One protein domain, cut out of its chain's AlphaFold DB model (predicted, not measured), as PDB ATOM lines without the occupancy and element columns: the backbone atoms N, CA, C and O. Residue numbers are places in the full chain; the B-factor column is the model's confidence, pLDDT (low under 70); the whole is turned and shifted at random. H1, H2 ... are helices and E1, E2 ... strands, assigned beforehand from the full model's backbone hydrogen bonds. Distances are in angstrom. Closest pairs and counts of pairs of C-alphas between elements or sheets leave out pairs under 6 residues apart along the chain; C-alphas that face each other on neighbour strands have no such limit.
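AT A GLANCE: This is residues 129 to 224 of the 303 residues of an uncharacterized protein of Roseburia sp. 831b (UniProt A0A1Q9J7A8). A strongly twisted sheet of five short strands, E2, E3, E4, E5 and E8, takes the middle of an elongated body, with the helix H1 over E4 at one end of the long axis and a small three-stranded sheet, E1, E6 and E7, towards the other. The two sheets are joined where E5 turns into E6 and E7 turns back into E8. The printed part has 96 residues, with eight named strands followed by one named helix; the larger sheet has the order E2, E3, E4, E5, E8 and the smaller E1, E6, E7, both antiparallel throughout. The class is mostly strand, though under half of the residues are in named elements. The whole is compact, with a radius of gyration of the C-alphas of 14.2 A, and spans 47 by 28 by 20 A.

IN THESE COORDINATES: E1, residues 129 to 131, begins with C-alpha 129 at (47.040, 6.274, 128.097). E2 is residues 141 to 143. E3, residues 149 to 155, is the longest strand by residues, 16.7 A, and starts with C-alpha 149 at (48.883, -4.951, 113.431). E4 is residues 160 to 165, 15.8 A; E5 is residues 171 to 175, 13.0 A; E6 is residues 178 to 183, 16.0 A; E7 is residues 195 to 199, 12.3 A. E8 is residues 202 to 205. H1, residues 215 to 222, 10.2 A long, ends with C-alpha 222 at (63.634, -13.297, 126.643).

HOW THE PARTS SIT: E2, E3, E4 and E5 form a meander, each strand the antiparallel neighbour of the one before. N 142 and O 150 are 2.8 A apart across E2 and E3, N 151 and O 164 2.8 A across E3 and E4, N 161 and O 174 2.9 A across E4 and E5. E8 is the edge strand beside E5, with N 175 and O 202 2.8 A apart. H1 is on this sheet, over E4, at a height of 9.8 A, and only just slantwise to the strands, at 30.3 degrees to E4 on the local plane. Every O i to N i+4 pair of H1 is within hydrogen-bond range. E5 runs on into E6 at 87 degrees, and E7 runs on into E8 at 76 degrees. E6 and E7 are a hairpin, with N 182 and O 195 2.8 A apart; across E1 and E6, N 130 and O 181 are 2.9 A apart. The closest C-alphas of E2 and E7, those of His 143 and Gly 197, are 5.0 A apart.

THE WHOLE: The C-alphas farthest apart, those of Gly 186 and Ser 211, are 47.8 A apart. The printed part has no cut. The link from E6 to E7, 11 residues, is long. Mean pLDDT of the printed part is 89.7; residue 224 is under 70.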
ATOM      1  N   TYR A 129      46.884   7.721 128.096       85.62
ATOM      2  CA  TYR A 129      47.040   6.274 128.097       85.62
ATOM      3  C   TYR A 129      46.647   5.743 129.470       85.62
ATOM      4  O   TYR A 129      47.217   6.149 130.486       85.62
ATOM      5  N   GLU A 130      45.698   4.819 129.500       85.56
ATOM      6  CA  GLU A 130      45.304   4.097 130.704       85.56
ATOM      7  C   GLU A 130      45.560   2.607 130.475       85.56
ATOM      8  O   GLU A 130      45.106   2.012 129.499       85.56
ATOM      9  N   LYS A 131      46.364   2.011 131.360       86.62
ATOM     10  CA  LYS A 131      46.726   0.598 131.270       86.62
ATOM     11  C   LYS A 131      45.504  -0.268 131.562       86.62
ATOM     12  O   LYS A 131      44.834  -0.072 132.575       86.62
ATOM     13  N   LEU A 132      45.261  -1.246 130.700       87.75
ATOM     14  CA  LEU A 132      44.199  -2.227 130.856       87.75
ATOM     15  C   LEU A 132      44.754  -3.519 131.460       87.75
ATOM     16  O   LEU A 132      45.880  -3.928 131.171       87.75
ATOM     17  N   GLU A 133      43.948  -4.188 132.283       84.50
ATOM     18  CA  GLU A 133      44.196  -5.595 132.586       84.50
ATOM     19  C   GLU A 133      43.885  -6.418 131.333       84.50
ATOM     20  O   GLU A 133      42.796  -6.325 130.766       84.50
ATOM     21  N   SER A 134      44.854  -7.208 130.879       80.25
ATOM     22  CA  SER A 134      44.696  -8.056 129.701       80.25
ATOM     23  C   SER A 134      45.528  -9.319 129.829       80.25
ATOM     24  O   SER A 134      46.709  -9.244 130.176       80.25
ATOM     25  N   ASP A 135      44.948 -10.453 129.451       85.81
ATOM     26  CA  ASP A 135      45.699 -11.656 129.115       85.81
ATOM     27  C   ASP A 135      45.736 -11.760 127.587       85.81
ATOM     28  O   ASP A 135      44.774 -12.198 126.968       85.81
ATOM     29  N   LEU A 136      46.805 -11.252 126.966       90.94
ATOM     30  CA  LEU A 136      46.986 -11.350 125.510       90.94
ATOM     31  C   LEU A 136      47.054 -12.829 125.130       90.94
ATOM     32  O   LEU A 136      47.677 -13.572 125.857       90.94
ATOM     33  N   GLU A 137      46.480 -13.309 124.039       94.00
ATOM     34  CA  GLU A 137      46.399 -14.731 123.701       94.00
ATOM     35  C   GLU A 137      47.256 -15.067 122.481       94.00
ATOM     36  O   GLU A 137      47.319 -14.336 121.495       94.00
ATOM     37  N   GLN A 138      47.969 -16.193 122.551       95.12
ATOM     38  CA  GLN A 138      48.805 -16.633 121.439       95.12
ATOM     39  C   GLN A 138      47.936 -16.988 120.227       95.12
ATOM     40  O   GLN A 138      47.015 -17.790 120.340       95.12
ATOM     41  N   GLY A 139      48.285 -16.444 119.063       95.94
ATOM     42  CA  GLY A 139      47.558 -16.594 117.805       95.94
ATOM     43  C   GLY A 139      46.701 -15.381 117.439       95.94
ATOM     44  O   GLY A 139      46.464 -15.179 116.246       95.94
ATOM     45  N   GLU A 140      46.308 -14.570 118.423       97.06
ATOM     46  CA  GLU A 140      45.498 -13.365 118.223       97.06
ATOM     47  C   GLU A 140      46.300 -12.230 117.573       97.06
ATOM     48  O   GLU A 140      47.535 -12.196 117.623       97.06
ATOM     49  N   ILE A 141      45.576 -11.305 116.941       97.56
ATOM     50  CA  ILE A 141      46.131 -10.099 116.324       97.56
ATOM     51  C   ILE A 141      45.850  -8.914 117.241       97.56
ATOM     52  O   ILE A 141      44.720  -8.704 117.674       97.56
ATOM     53  N   TYR A 142      46.892  -8.138 117.508       96.12
ATOM     54  CA  TYR A 142      46.839  -6.953 118.342       96.12
ATOM     55  C   TYR A 142      47.300  -5.738 117.556       96.12
ATOM     56  O   TYR A 142      48.378  -5.753 116.959       96.12
ATOM     57  N   HIS A 143      46.498  -4.682 117.620       94.44
ATOM     58  CA  HIS A 143      46.873  -3.378 117.104       94.44
ATOM     59  C   HIS A 143      47.939  -2.752 117.999       94.44
ATOM     60  O   HIS A 143      47.746  -2.664 119.216       94.44
ATOM     61  N   ASN A 144      49.055  -2.320 117.419       93.19
ATOM     62  CA  ASN A 144      50.030  -1.486 118.105       93.19
ATOM     63  C   ASN A 144      49.807  -0.022 117.707       93.19
ATOM     64  O   ASN A 144      49.594   0.289 116.538       93.19
ATOM     65  N   PHE A 145      49.899   0.900 118.666       85.62
ATOM     66  CA  PHE A 145      49.691   2.326 118.398       85.62
ATOM     67  C   PHE A 145      50.740   2.975 117.479       85.62
ATOM     68  O   PHE A 145      50.568   4.138 117.095       85.62
ATOM     69  N   ASN A 146      51.784   2.238 117.087       81.31
ATOM     70  CA  ASN A 146      52.674   2.577 115.981       81.31
ATOM     71  C   ASN A 146      52.002   2.495 114.591       81.31
ATOM     72  O   ASN A 146      52.614   2.921 113.612       81.31
ATOM     73  N   GLY A 147      50.764   1.992 114.515       82.81
ATOM     74  CA  GLY A 147      49.949   1.900 113.303       82.81
ATOM     75  C   GLY A 147      49.940   0.520 112.641       82.81
ATOM     76  O   GLY A 147      49.179   0.324 111.700       82.81
ATOM     77  N   SER A 148      50.747  -0.429 113.119       89.06
ATOM     78  CA  SER A 148      50.822  -1.789 112.581       89.06
ATOM     79  C   SER A 148      50.048  -2.787 113.439       89.06
ATOM     80  O   SER A 148      50.018  -2.702 114.671       89.06
ATOM     81  N   ASP A 149      49.506  -3.807 112.778       95.12
ATOM     82  CA  ASP A 149      48.883  -4.951 113.431       95.12
ATOM     83  C   ASP A 149      49.860  -6.124 113.536       95.12
ATOM     84  O   ASP A 149      50.569  -6.484 112.592       95.12
ATOM     85  N   TYR A 150      49.875  -6.761 114.707       97.50
ATOM     86  CA  TYR A 150      50.831  -7.805 115.043       97.50
ATOM     87  C   TYR A 150      50.132  -9.063 115.535       97.50
ATOM     88  O   TYR A 150      49.384  -9.046 116.511       97.50
ATOM     89  N   ARG A 151      50.445 -10.200 114.915       98.19
ATOM     90  CA  ARG A 151      50.034 -11.509 115.420       98.19
ATOM     91  C   ARG A 151      50.947 -11.944 116.558       98.19
ATOM     92  O   ARG A 151      52.163 -12.021 116.369       98.19
ATOM     93  N   LEU A 152      50.379 -12.290 117.713       97.44
ATOM     94  CA  LEU A 152      51.124 -12.866 118.831       97.44
ATOM     95  C   LEU A 152      51.527 -14.306 118.498       97.44
ATOM     96  O   LEU A 152      50.710 -15.222 118.518       97.44
ATOM     97  N   MET A 153      52.803 -14.517 118.193       96.75
ATOM     98  CA  MET A 153      53.331 -15.820 117.790       96.75
ATOM     99  C   MET A 153      53.658 -16.698 118.989       96.75
ATOM    100  O   MET A 153      53.421 -17.904 118.943       96.75
ATOM    101  N   GLU A 154      54.199 -16.109 120.055       94.88
ATOM    102  CA  GLU A 154      54.555 -16.826 121.275       94.88
ATOM    103  C   GLU A 154      54.649 -15.877 122.476       94.88
ATOM    104  O   GLU A 154      55.251 -14.807 122.386       94.88
ATOM    105  N   LYS A 155      54.128 -16.299 123.633       92.50
ATOM    106  CA  LYS A 155      54.451 -15.664 124.916       92.50
ATOM    107  C   LYS A 155      55.780 -16.216 125.416       92.50
ATOM    108  O   LYS A 155      55.861 -17.391 125.772       92.50
ATOM    109  N   TYR A 156      56.810 -15.382 125.460       88.12
ATOM    110  CA  TYR A 156      58.091 -15.787 126.028       88.12
ATOM    111  C   TYR A 156      58.045 -15.766 127.554       88.12
ATOM    112  O   TYR A 156      58.408 -16.750 128.192       88.12
ATOM    113  N   SER A 157      57.589 -14.665 128.137       80.94
ATOM    114  CA  SER A 157      57.460 -14.485 129.586       80.94
ATOM    115  C   SER A 157      56.349 -13.476 129.887       80.94
ATOM    116  O   SER A 157      55.604 -13.119 128.972       80.94
ATOM    117  N   GLY A 158      56.180 -13.042 131.142       77.62
ATOM    118  CA  GLY A 158      55.015 -12.265 131.573       77.62
ATOM    119  C   GLY A 158      54.724 -11.050 130.691       77.62
ATOM    120  O   GLY A 158      53.569 -10.806 130.355       77.62
ATOM    121  N   ARG A 159      55.768 -10.323 130.267       86.50
ATOM    122  CA  ARG A 159      55.630  -9.151 129.382       86.50
ATOM    123  C   ARG A 159      56.508  -9.189 128.133       86.50
ATOM    124  O   ARG A 159      56.550  -8.204 127.405       86.50
ATOM    125  N   ASN A 160      57.214 -10.287 127.871       90.94
ATOM    126  CA  ASN A 160      57.999 -10.425 126.645       90.94
ATOM    127  C   ASN A 160      57.309 -11.400 125.705       90.94
ATOM    128  O   ASN A 160      56.933 -12.508 126.093       90.94
ATOM    129  N   MET A 161      57.152 -10.981 124.458       94.50
ATOM    130  CA  MET A 161      56.339 -11.682 123.479       94.50
ATOM    131  C   MET A 161      57.007 -11.635 122.112       94.50
ATOM    132  O   MET A 161      57.630 -10.641 121.744       94.50
ATOM    133  N   LEU A 162      56.877 -12.719 121.357       96.88
ATOM    134  CA  LEU A 162      57.243 -12.760 119.952       96.88
ATOM    135  C   LEU A 162      56.007 -12.435 119.122       96.88
ATOM    136  O   LEU A 162      55.005 -13.144 119.203       96.88
ATOM    137  N   PHE A 163      56.114 -11.422 118.277       97.75
ATOM    138  CA  PHE A 163      55.091 -11.032 117.323       97.75
ATOM    139  C   PHE A 163      55.567 -11.207 115.884       97.75
ATOM    140  O   PHE A 163      56.766 -11.301 115.604       97.75
ATOM    141  N   MET A 164      54.604 -11.214 114.971       98.00
ATOM    142  CA  MET A 164      54.814 -11.088 113.536       98.00
ATOM    143  C   MET A 164      53.893  -9.993 113.006       98.00
ATOM    144  O   MET A 164      52.683 -10.057 113.213       98.00
ATOM    145  N   ASP A 165      54.473  -9.003 112.344       96.50
ATOM    146  CA  ASP A 165      53.749  -7.966 111.616       96.50
ATOM    147  C   ASP A 165      52.879  -8.618 110.530       96.50
ATOM    148  O   ASP A 165      53.361  -9.468 109.770       96.50
ATOM    149  N   VAL A 166      51.587  -8.284 110.511       96.44
ATOM    150  CA  VAL A 166      50.595  -8.956 109.657       96.44
ATOM    151  C   VAL A 166      50.840  -8.670 108.175       96.44
ATOM    152  O   VAL A 166      50.680  -9.579 107.357       96.44
ATOM    153  N   ASP A 167      51.288  -7.462 107.840       91.25
ATOM    154  CA  ASP A 167      51.435  -7.019 106.454       91.25
ATOM    155  C   ASP A 167      52.780  -7.434 105.852       91.25
ATOM    156  O   ASP A 167      52.857  -7.973 104.745       91.25
ATOM    157  N   SER A 168      53.869  -7.206 106.586       92.62
ATOM    158  CA  SER A 168      55.236  -7.444 106.107       92.62
ATOM    159  C   SER A 168      55.768  -8.849 106.414       92.62
ATOM    160  O   SER A 168      56.782  -9.274 105.842       92.62
ATOM    161  N   GLY A 169      55.128  -9.565 107.347       94.19
ATOM    162  CA  GLY A 169      55.622 -10.833 107.888       94.19
ATOM    163  C   GLY A 169      56.896 -10.688 108.728       94.19
ATOM    164  O   GLY A 169      57.563 -11.686 109.018       94.19
ATOM    165  N   GLN A 170      57.288  -9.460 109.083       95.81
ATOM    166  CA  GLN A 170      58.470  -9.200 109.895       95.81
ATOM    167  C   GLN A 170      58.253  -9.690 111.329       95.81
ATOM    168  O   GLN A 170      57.255  -9.360 111.963       95.81
ATOM    169  N   PHE A 171      59.207 -10.446 111.871       96.62
ATOM    170  CA  PHE A 171      59.156 -10.837 113.278       96.62
ATOM    171  C   PHE A 171      59.708  -9.731 114.176       96.62
ATOM    172  O   PHE A 171      60.682  -9.061 113.830       96.62
ATOM    173  N   VAL A 172      59.134  -9.583 115.366       96.25
ATOM    174  CA  VAL A 172      59.622  -8.659 116.394       96.25
ATOM    175  C   VAL A 172      59.494  -9.300 117.770       96.25
ATOM    176  O   VAL A 172      58.492  -9.944 118.074       96.25
ATOM    177  N   VAL A 173      60.511  -9.143 118.617       95.50
ATOM    178  CA  VAL A 173      60.364  -9.434 120.050       95.50
ATOM    179  C   VAL A 173      59.937  -8.148 120.742       95.50
ATOM    180  O   VAL A 173      60.733  -7.214 120.846       95.50
ATOM    181  N   GLY A 174      58.688  -8.100 121.195       93.44
ATOM    182  CA  GLY A 174      58.167  -7.035 122.042       93.44
ATOM    183  C   GLY A 174      58.563  -7.288 123.494       93.44
ATOM    184  O   GLY A 174      58.264  -8.345 124.051       93.44
ATOM    185  N   ILE A 175      59.253  -6.329 124.104       89.81
ATOM    186  CA  ILE A 175      59.751  -6.392 125.480       89.81
ATOM    187  C   ILE A 175      58.967  -5.395 126.325       89.81
ATOM    188  O   ILE A 175      58.882  -4.208 125.999       89.81
ATOM    189  N   GLY A 176      58.424  -5.871 127.446       87.88
ATOM    190  CA  GLY A 176      57.603  -5.039 128.320       87.88
ATOM    191  C   GLY A 176      56.254  -4.676 127.700       87.88
ATOM    192  O   GLY A 176      55.785  -3.563 127.912       87.88
ATOM    193  N   VAL A 177      55.651  -5.593 126.945       91.25
ATOM    194  CA  VAL A 177      54.336  -5.426 126.323       91.25
ATOM    195  C   VAL A 177      53.290  -5.150 127.398       91.25
ATOM    196  O   VAL A 177      53.252  -5.837 128.422       91.25
ATOM    197  N   ASP A 178      52.468  -4.138 127.161       91.19
ATOM    198  CA  ASP A 178      51.283  -3.802 127.943       91.19
ATOM    199  C   ASP A 178      50.130  -3.461 126.991       91.19
ATOM    200  O   ASP A 178      50.344  -3.030 125.860       91.19
ATOM    201  N   HIS A 179      48.903  -3.647 127.472       92.44
ATOM    202  CA  HIS A 179      47.684  -3.263 126.773       92.44
ATOM    203  C   HIS A 179      47.132  -1.974 127.378       92.44
ATOM    204  O   HIS A 179      47.120  -1.800 128.601       92.44
ATOM    205  N   PHE A 180      46.667  -1.072 126.526       90.94
ATOM    206  CA  PHE A 180      46.212   0.249 126.922       90.94
ATOM    207  C   PHE A 180      44.922   0.607 126.200       90.94
ATOM    208  O   PHE A 180      44.686   0.188 125.067       90.94
ATOM    209  N   CYS A 181      44.128   1.459 126.837       91.44
ATOM    210  CA  CYS A 181      43.241   2.351 126.116       91.44
ATOM    211  C   CYS A 181      43.911   3.719 125.939       91.44
ATOM    212  O   CYS A 181      44.601   4.214 126.836       91.44
ATOM    213  N   ARG A 182      43.710   4.315 124.762       88.75
ATOM    214  CA  ARG A 182      44.217   5.624 124.356       88.75
ATOM    215  C   ARG A 182      43.041   6.506 123.959       88.75
ATOM    216  O   ARG A 182      42.270   6.123 123.090       88.75
ATOM    217  N   TYR A 183      42.912   7.685 124.559       89.25
ATOM    218  CA  TYR A 183      41.822   8.622 124.257       89.25
ATOM    219  C   TYR A 183      42.286  10.085 124.303       89.25
ATOM    220  O   TYR A 183      43.318  10.389 124.914       89.25
ATOM    221  N   PRO A 184      41.565  11.016 123.652       86.69
ATOM    222  CA  PRO A 184      41.970  12.416 123.592       86.69
ATOM    223  C   PRO A 184      41.984  13.102 124.960       86.69
ATOM    224  O   PRO A 184      41.267  12.730 125.891       86.69
ATOM    225  N   GLN A 185      42.788  14.157 125.076       81.00
ATOM    226  CA  GLN A 185      42.864  14.944 126.302       81.00
ATOM    227  C   GLN A 185      41.505  15.570 126.654       81.00
ATOM    228  O   GLN A 185      40.912  16.286 125.843       81.00
ATOM    229  N   GLY A 186      41.062  15.366 127.897       84.19
ATOM    230  CA  GLY A 186      39.766  15.841 128.391       84.19
ATOM    231  C   GLY A 186      38.611  14.859 128.182       84.19
ATOM    232  O   GLY A 186      37.483  15.185 128.543       84.19
ATOM    233  N   GLU A 187      38.893  13.678 127.636       88.81
ATOM    234  CA  GLU A 187      37.940  12.576 127.502       88.81
ATOM    235  C   GLU A 187      38.274  11.423 128.456       88.81
ATOM    236  O   GLU A 187      39.190  11.526 129.274       88.81
ATOM    237  N   ASP A 188      37.510  10.336 128.357       89.38
ATOM    238  CA  ASP A 188      37.711   9.110 129.121       89.38
ATOM    239  C   ASP A 188      37.617   7.860 128.228       89.38
ATOM    240  O   ASP A 188      37.307   7.925 127.035       89.38
ATOM    241  N   LYS A 189      37.874   6.695 128.832       89.06
ATOM    242  CA  LYS A 189      37.886   5.387 128.159       89.06
ATOM    243  C   LYS A 189      36.548   4.925 127.570       89.06
ATOM    244  O   LYS A 189      36.510   3.885 126.922       89.06
ATOM    245  N   HIS A 190      35.450   5.628 127.833       90.19
ATOM    246  CA  HIS A 190      34.133   5.344 127.258       90.19
ATOM    247  C   HIS A 190      33.831   6.212 126.033       90.19
ATOM    248  O   HIS A 190      32.751   6.100 125.457       90.19
ATOM    249  N   SER A 191      34.772   7.066 125.627       89.62
ATOM    250  CA  SER A 191      34.668   7.852 124.408       89.62
ATOM    251  C   SER A 191      34.608   6.989 123.143       89.62
ATOM    252  O   SER A 191      35.356   6.025 123.000       89.62
ATOM    253  N   ASP A 192      33.814   7.426 122.161       87.94
ATOM    254  CA  ASP A 192      33.834   6.901 120.787       87.94
ATOM    255  C   ASP A 192      35.205   7.036 120.091       87.94
ATOM    256  O   ASP A 192      35.441   6.377 119.084       87.94
ATOM    257  N   LEU A 193      36.082   7.910 120.595       88.50
ATOM    258  CA  LEU A 193      37.444   8.144 120.093       88.50
ATOM    259  C   LEU A 193      38.501   7.392 120.914       88.50
ATOM    260  O   LEU A 193      39.696   7.641 120.766       88.50
ATOM    261  N   CYS A 194      38.067   6.533 121.837       89.94
ATOM    262  CA  CYS A 194      38.961   5.671 122.582       89.94
ATOM    263  C   CYS A 194      39.390   4.492 121.706       89.94
ATOM    264  O   CYS A 194      38.565   3.703 121.249       89.94
ATOM    265  N   GLU A 195      40.695   4.330 121.550       89.31
ATOM    266  CA  GLU A 195      41.309   3.194 120.876       89.31
ATOM    267  C   GLU A 195      41.907   2.242 121.914       89.31
ATOM    268  O   GLU A 195      42.358   2.665 122.981       89.31
ATOM    269  N   THR A 196      41.938   0.949 121.610       92.00
ATOM    270  CA  THR A 196      42.630  -0.055 122.428       92.00
ATOM    271  C   THR A 196      43.753  -0.670 121.625       92.00
ATOM    272  O   THR A 196      43.552  -1.038 120.469       92.00
ATOM    273  N   GLY A 197      44.919  -0.808 122.237       93.31
ATOM    274  CA  GLY A 197      46.096  -1.303 121.546       93.31
ATOM    275  C   GLY A 197      47.197  -1.691 122.513       93.31
ATOM    276  O   GLY A 197      47.173  -1.355 123.703       93.31
ATOM    277  N   ILE A 198      48.153  -2.448 121.996       94.44
ATOM    278  CA  ILE A 198      49.363  -2.808 122.721       94.44
ATOM    279  C   ILE A 198      50.460  -1.781 122.467       94.44
ATOM    280  O   ILE A 198      50.531  -1.159 121.411       94.44
ATOM    281  N   GLU A 199      51.356  -1.664 123.435       89.50
ATOM    282  CA  GLU A 199      52.636  -0.980 123.286       89.50
ATOM    283  C   GLU A 199      53.723  -1.793 123.978       89.50
ATOM    284  O   GLU A 199      53.472  -2.485 124.971       89.50
ATOM    285  N   TRP A 200      54.946  -1.706 123.466       90.69
ATOM    286  CA  TRP A 200      56.114  -2.327 124.085       90.69
ATOM    287  C   TRP A 200      57.161  -1.275 124.410       90.69
ATOM    288  O   TRP A 200      57.453  -0.384 123.618       90.69
ATOM    289  N   GLY A 201      57.793  -1.413 125.574       81.25
ATOM    290  CA  GLY A 201      58.878  -0.514 125.965       81.25
ATOM    291  C   GLY A 201      60.114  -0.647 125.069       81.25
ATOM    292  O   GLY A 201      60.888   0.301 124.943       81.25
ATOM    293  N   HIS A 202      60.329  -1.817 124.459       82.75
ATOM    294  CA  HIS A 202      61.373  -2.018 123.456       82.75
ATOM    295  C   HIS A 202      60.989  -3.110 122.450       82.75
ATOM    296  O   HIS A 202      60.425  -4.130 122.836       82.75
ATOM    297  N   GLY A 203      61.319  -2.909 121.172       86.94
ATOM    298  CA  GLY A 203      61.107  -3.884 120.102       86.94
ATOM    299  C   GLY A 203      62.430  -4.297 119.458       86.94
ATOM    300  O   GLY A 203      63.166  -3.447 118.959       86.94
ATOM    301  N   LEU A 204      62.729  -5.599 119.444       89.75
ATOM    302  CA  LEU A 204      63.830  -6.161 118.658       89.75
ATOM    303  C   LEU A 204      63.287  -6.629 117.308       89.75
ATOM    304  O   LEU A 204      62.720  -7.718 117.211       89.75
ATOM    305  N   TYR A 205      63.450  -5.798 116.281       91.06
ATOM    306  CA  TYR A 205      62.992  -6.086 114.923       91.06
ATOM    307  C   TYR A 205      63.920  -7.086 114.236       91.06
ATOM    308  O   TYR A 205      65.140  -6.915 114.196       91.06
ATOM    309  N   LEU A 206      63.325  -8.142 113.696       91.31
ATOM    310  CA  LEU A 206      64.009  -9.251 113.043       91.31
ATOM    311  C   LEU A 206      63.723  -9.222 111.535       91.31
ATOM    312  O   LEU A 206      63.108  -8.297 111.010       91.31
ATOM    313  N   GLY A 207      64.199 -10.231 110.809       85.50
ATOM    314  CA  GLY A 207      63.804 -10.432 109.416       85.50
ATOM    315  C   GLY A 207      62.396 -11.021 109.286       85.50
ATOM    316  O   GLY A 207      61.772 -11.424 110.265       85.50
ATOM    317  N   ASN A 208      61.926 -11.142 108.048       91.38
ATOM    318  CA  ASN A 208      60.691 -11.852 107.690       91.38
ATOM    319  C   ASN A 208      60.948 -13.284 107.177       91.38
ATOM    320  O   ASN A 208      60.044 -13.940 106.673       91.38
ATOM    321  N   THR A 209      62.190 -13.778 107.269       92.06
ATOM    322  CA  THR A 209      62.563 -15.147 106.879       92.06
ATOM    323  C   THR A 209      62.746 -16.004 108.137       92.06
ATOM    324  O   THR A 209      63.803 -15.935 108.759       92.06
ATOM    325  N   PRO A 210      61.771 -16.846 108.531       89.94
ATOM    326  CA  PRO A 210      61.841 -17.581 109.797       89.94
ATOM    327  C   PRO A 210      63.070 -18.487 109.922       89.94
ATOM    328  O   PRO A 210      63.625 -18.638 111.004       89.94
ATOM    329  N   SER A 211      63.534 -19.073 108.814       89.88
ATOM    330  CA  SER A 211      64.679 -19.995 108.810       89.88
ATOM    331  C   SER A 211      66.023 -19.331 109.124       89.88
ATOM    332  O   SER A 211      66.981 -20.041 109.428       89.88
ATOM    333  N   THR A 212      66.114 -17.998 109.074       90.44
ATOM    334  CA  THR A 212      67.320 -17.253 109.469       90.44
ATOM    335  C   THR A 212      67.270 -16.777 110.922       90.44
ATOM    336  O   THR A 212      68.264 -16.253 111.427       90.44
ATOM    337  N   ILE A 213      66.143 -16.979 111.613       88.25
ATOM    338  CA  ILE A 213      65.923 -16.533 112.988       88.25
ATOM    339  C   ILE A 213      66.150 -17.700 113.949       88.25
ATOM    340  O   ILE A 213      65.543 -18.766 113.845       88.25
ATOM    341  N   ASN A 214      67.006 -17.490 114.948       90.00
ATOM    342  CA  ASN A 214      67.230 -18.474 116.000       90.00
ATOM    343  C   ASN A 214      66.215 -18.299 117.143       90.00
ATOM    344  O   ASN A 214      66.531 -17.736 118.191       90.00
ATOM    345  N   PHE A 215      64.994 -18.806 116.955       91.06
ATOM    346  CA  PHE A 215      63.927 -18.704 117.961       91.06
ATOM    347  C   PHE A 215      64.279 -19.364 119.302       91.06
ATOM    348  O   PHE A 215      63.859 -18.887 120.352       91.06
ATOM    349  N   ALA A 216      65.092 -20.425 119.294       87.38
ATOM    350  CA  ALA A 216      65.540 -21.073 120.525       87.38
ATOM    351  C   ALA A 216      66.447 -20.155 121.361       87.38
ATOM    352  O   ALA A 216      66.345 -20.136 122.590       87.38
ATOM    353  N   LEU A 217      67.311 -19.372 120.704       83.44
ATOM    354  CA  LEU A 217      68.127 -18.357 121.367       83.44
ATOM    355  C   LEU A 217      67.251 -17.242 121.945       83.44
ATOM    356  O   LEU A 217      67.410 -16.913 123.117       83.44
ATOM    357  N   LEU A 218      66.297 -16.731 121.163       87.06
ATOM    358  CA  LEU A 218      65.375 -15.684 121.611       87.06
ATOM    359  C   LEU A 218      64.564 -16.134 122.830       87.06
ATOM    360  O   LEU A 218      64.511 -15.427 123.831       87.06
ATOM    361  N   ARG A 219      64.015 -17.353 122.805       84.50
ATOM    362  CA  ARG A 219      63.314 -17.928 123.960       84.50
ATOM    363  C   ARG A 219      64.226 -18.050 125.180       84.50
ATOM    364  O   ARG A 219      63.780 -17.841 126.299       84.50
ATOM    365  N   ARG A 220      65.506 -18.378 124.999       80.19
ATOM    366  CA  ARG A 220      66.457 -18.435 126.118       80.19
ATOM    367  C   ARG A 220      66.759 -17.050 126.695       80.19
ATOM    368  O   ARG A 220      66.926 -16.934 127.902       80.19
ATOM    369  N   GLU A 221      66.866 -16.033 125.846       81.25
ATOM    370  CA  GLU A 221      67.215 -14.666 126.253       81.25
ATOM    371  C   GLU A 221      66.031 -13.900 126.854       81.25
ATOM    372  O   GLU A 221      66.208 -13.191 127.843       81.25
ATOM    373  N   TYR A 222      64.830 -14.079 126.301       84.38
ATOM    374  CA  TYR A 222      63.634 -13.297 126.643       84.38
ATOM    375  C   TYR A 222      62.513 -14.124 127.302       84.38
ATOM    376  O   TYR A 222      61.540 -13.555 127.803       84.38
ATOM    377  N   GLY A 223      62.635 -15.458 127.321       76.62
ATOM    378  CA  GLY A 223      61.646 -16.394 127.880       76.62
ATOM    379  C   GLY A 223      61.762 -16.669 129.372       76.62
ATOM    380  O   GLY A 223      60.990 -17.449 129.920       76.62
ATOM    381  N   ALA A 224      62.692 -16.011 130.050       66.00
ATOM    382  CA  ALA A 224      62.612 -15.827 131.485       66.00
ATOM    383  C   ALA A 224      62.364 -14.344 131.742       66.00
ATOM    384  O   ALA A 224      63.142 -13.503 131.286       66.00
TER     385      ALA A 224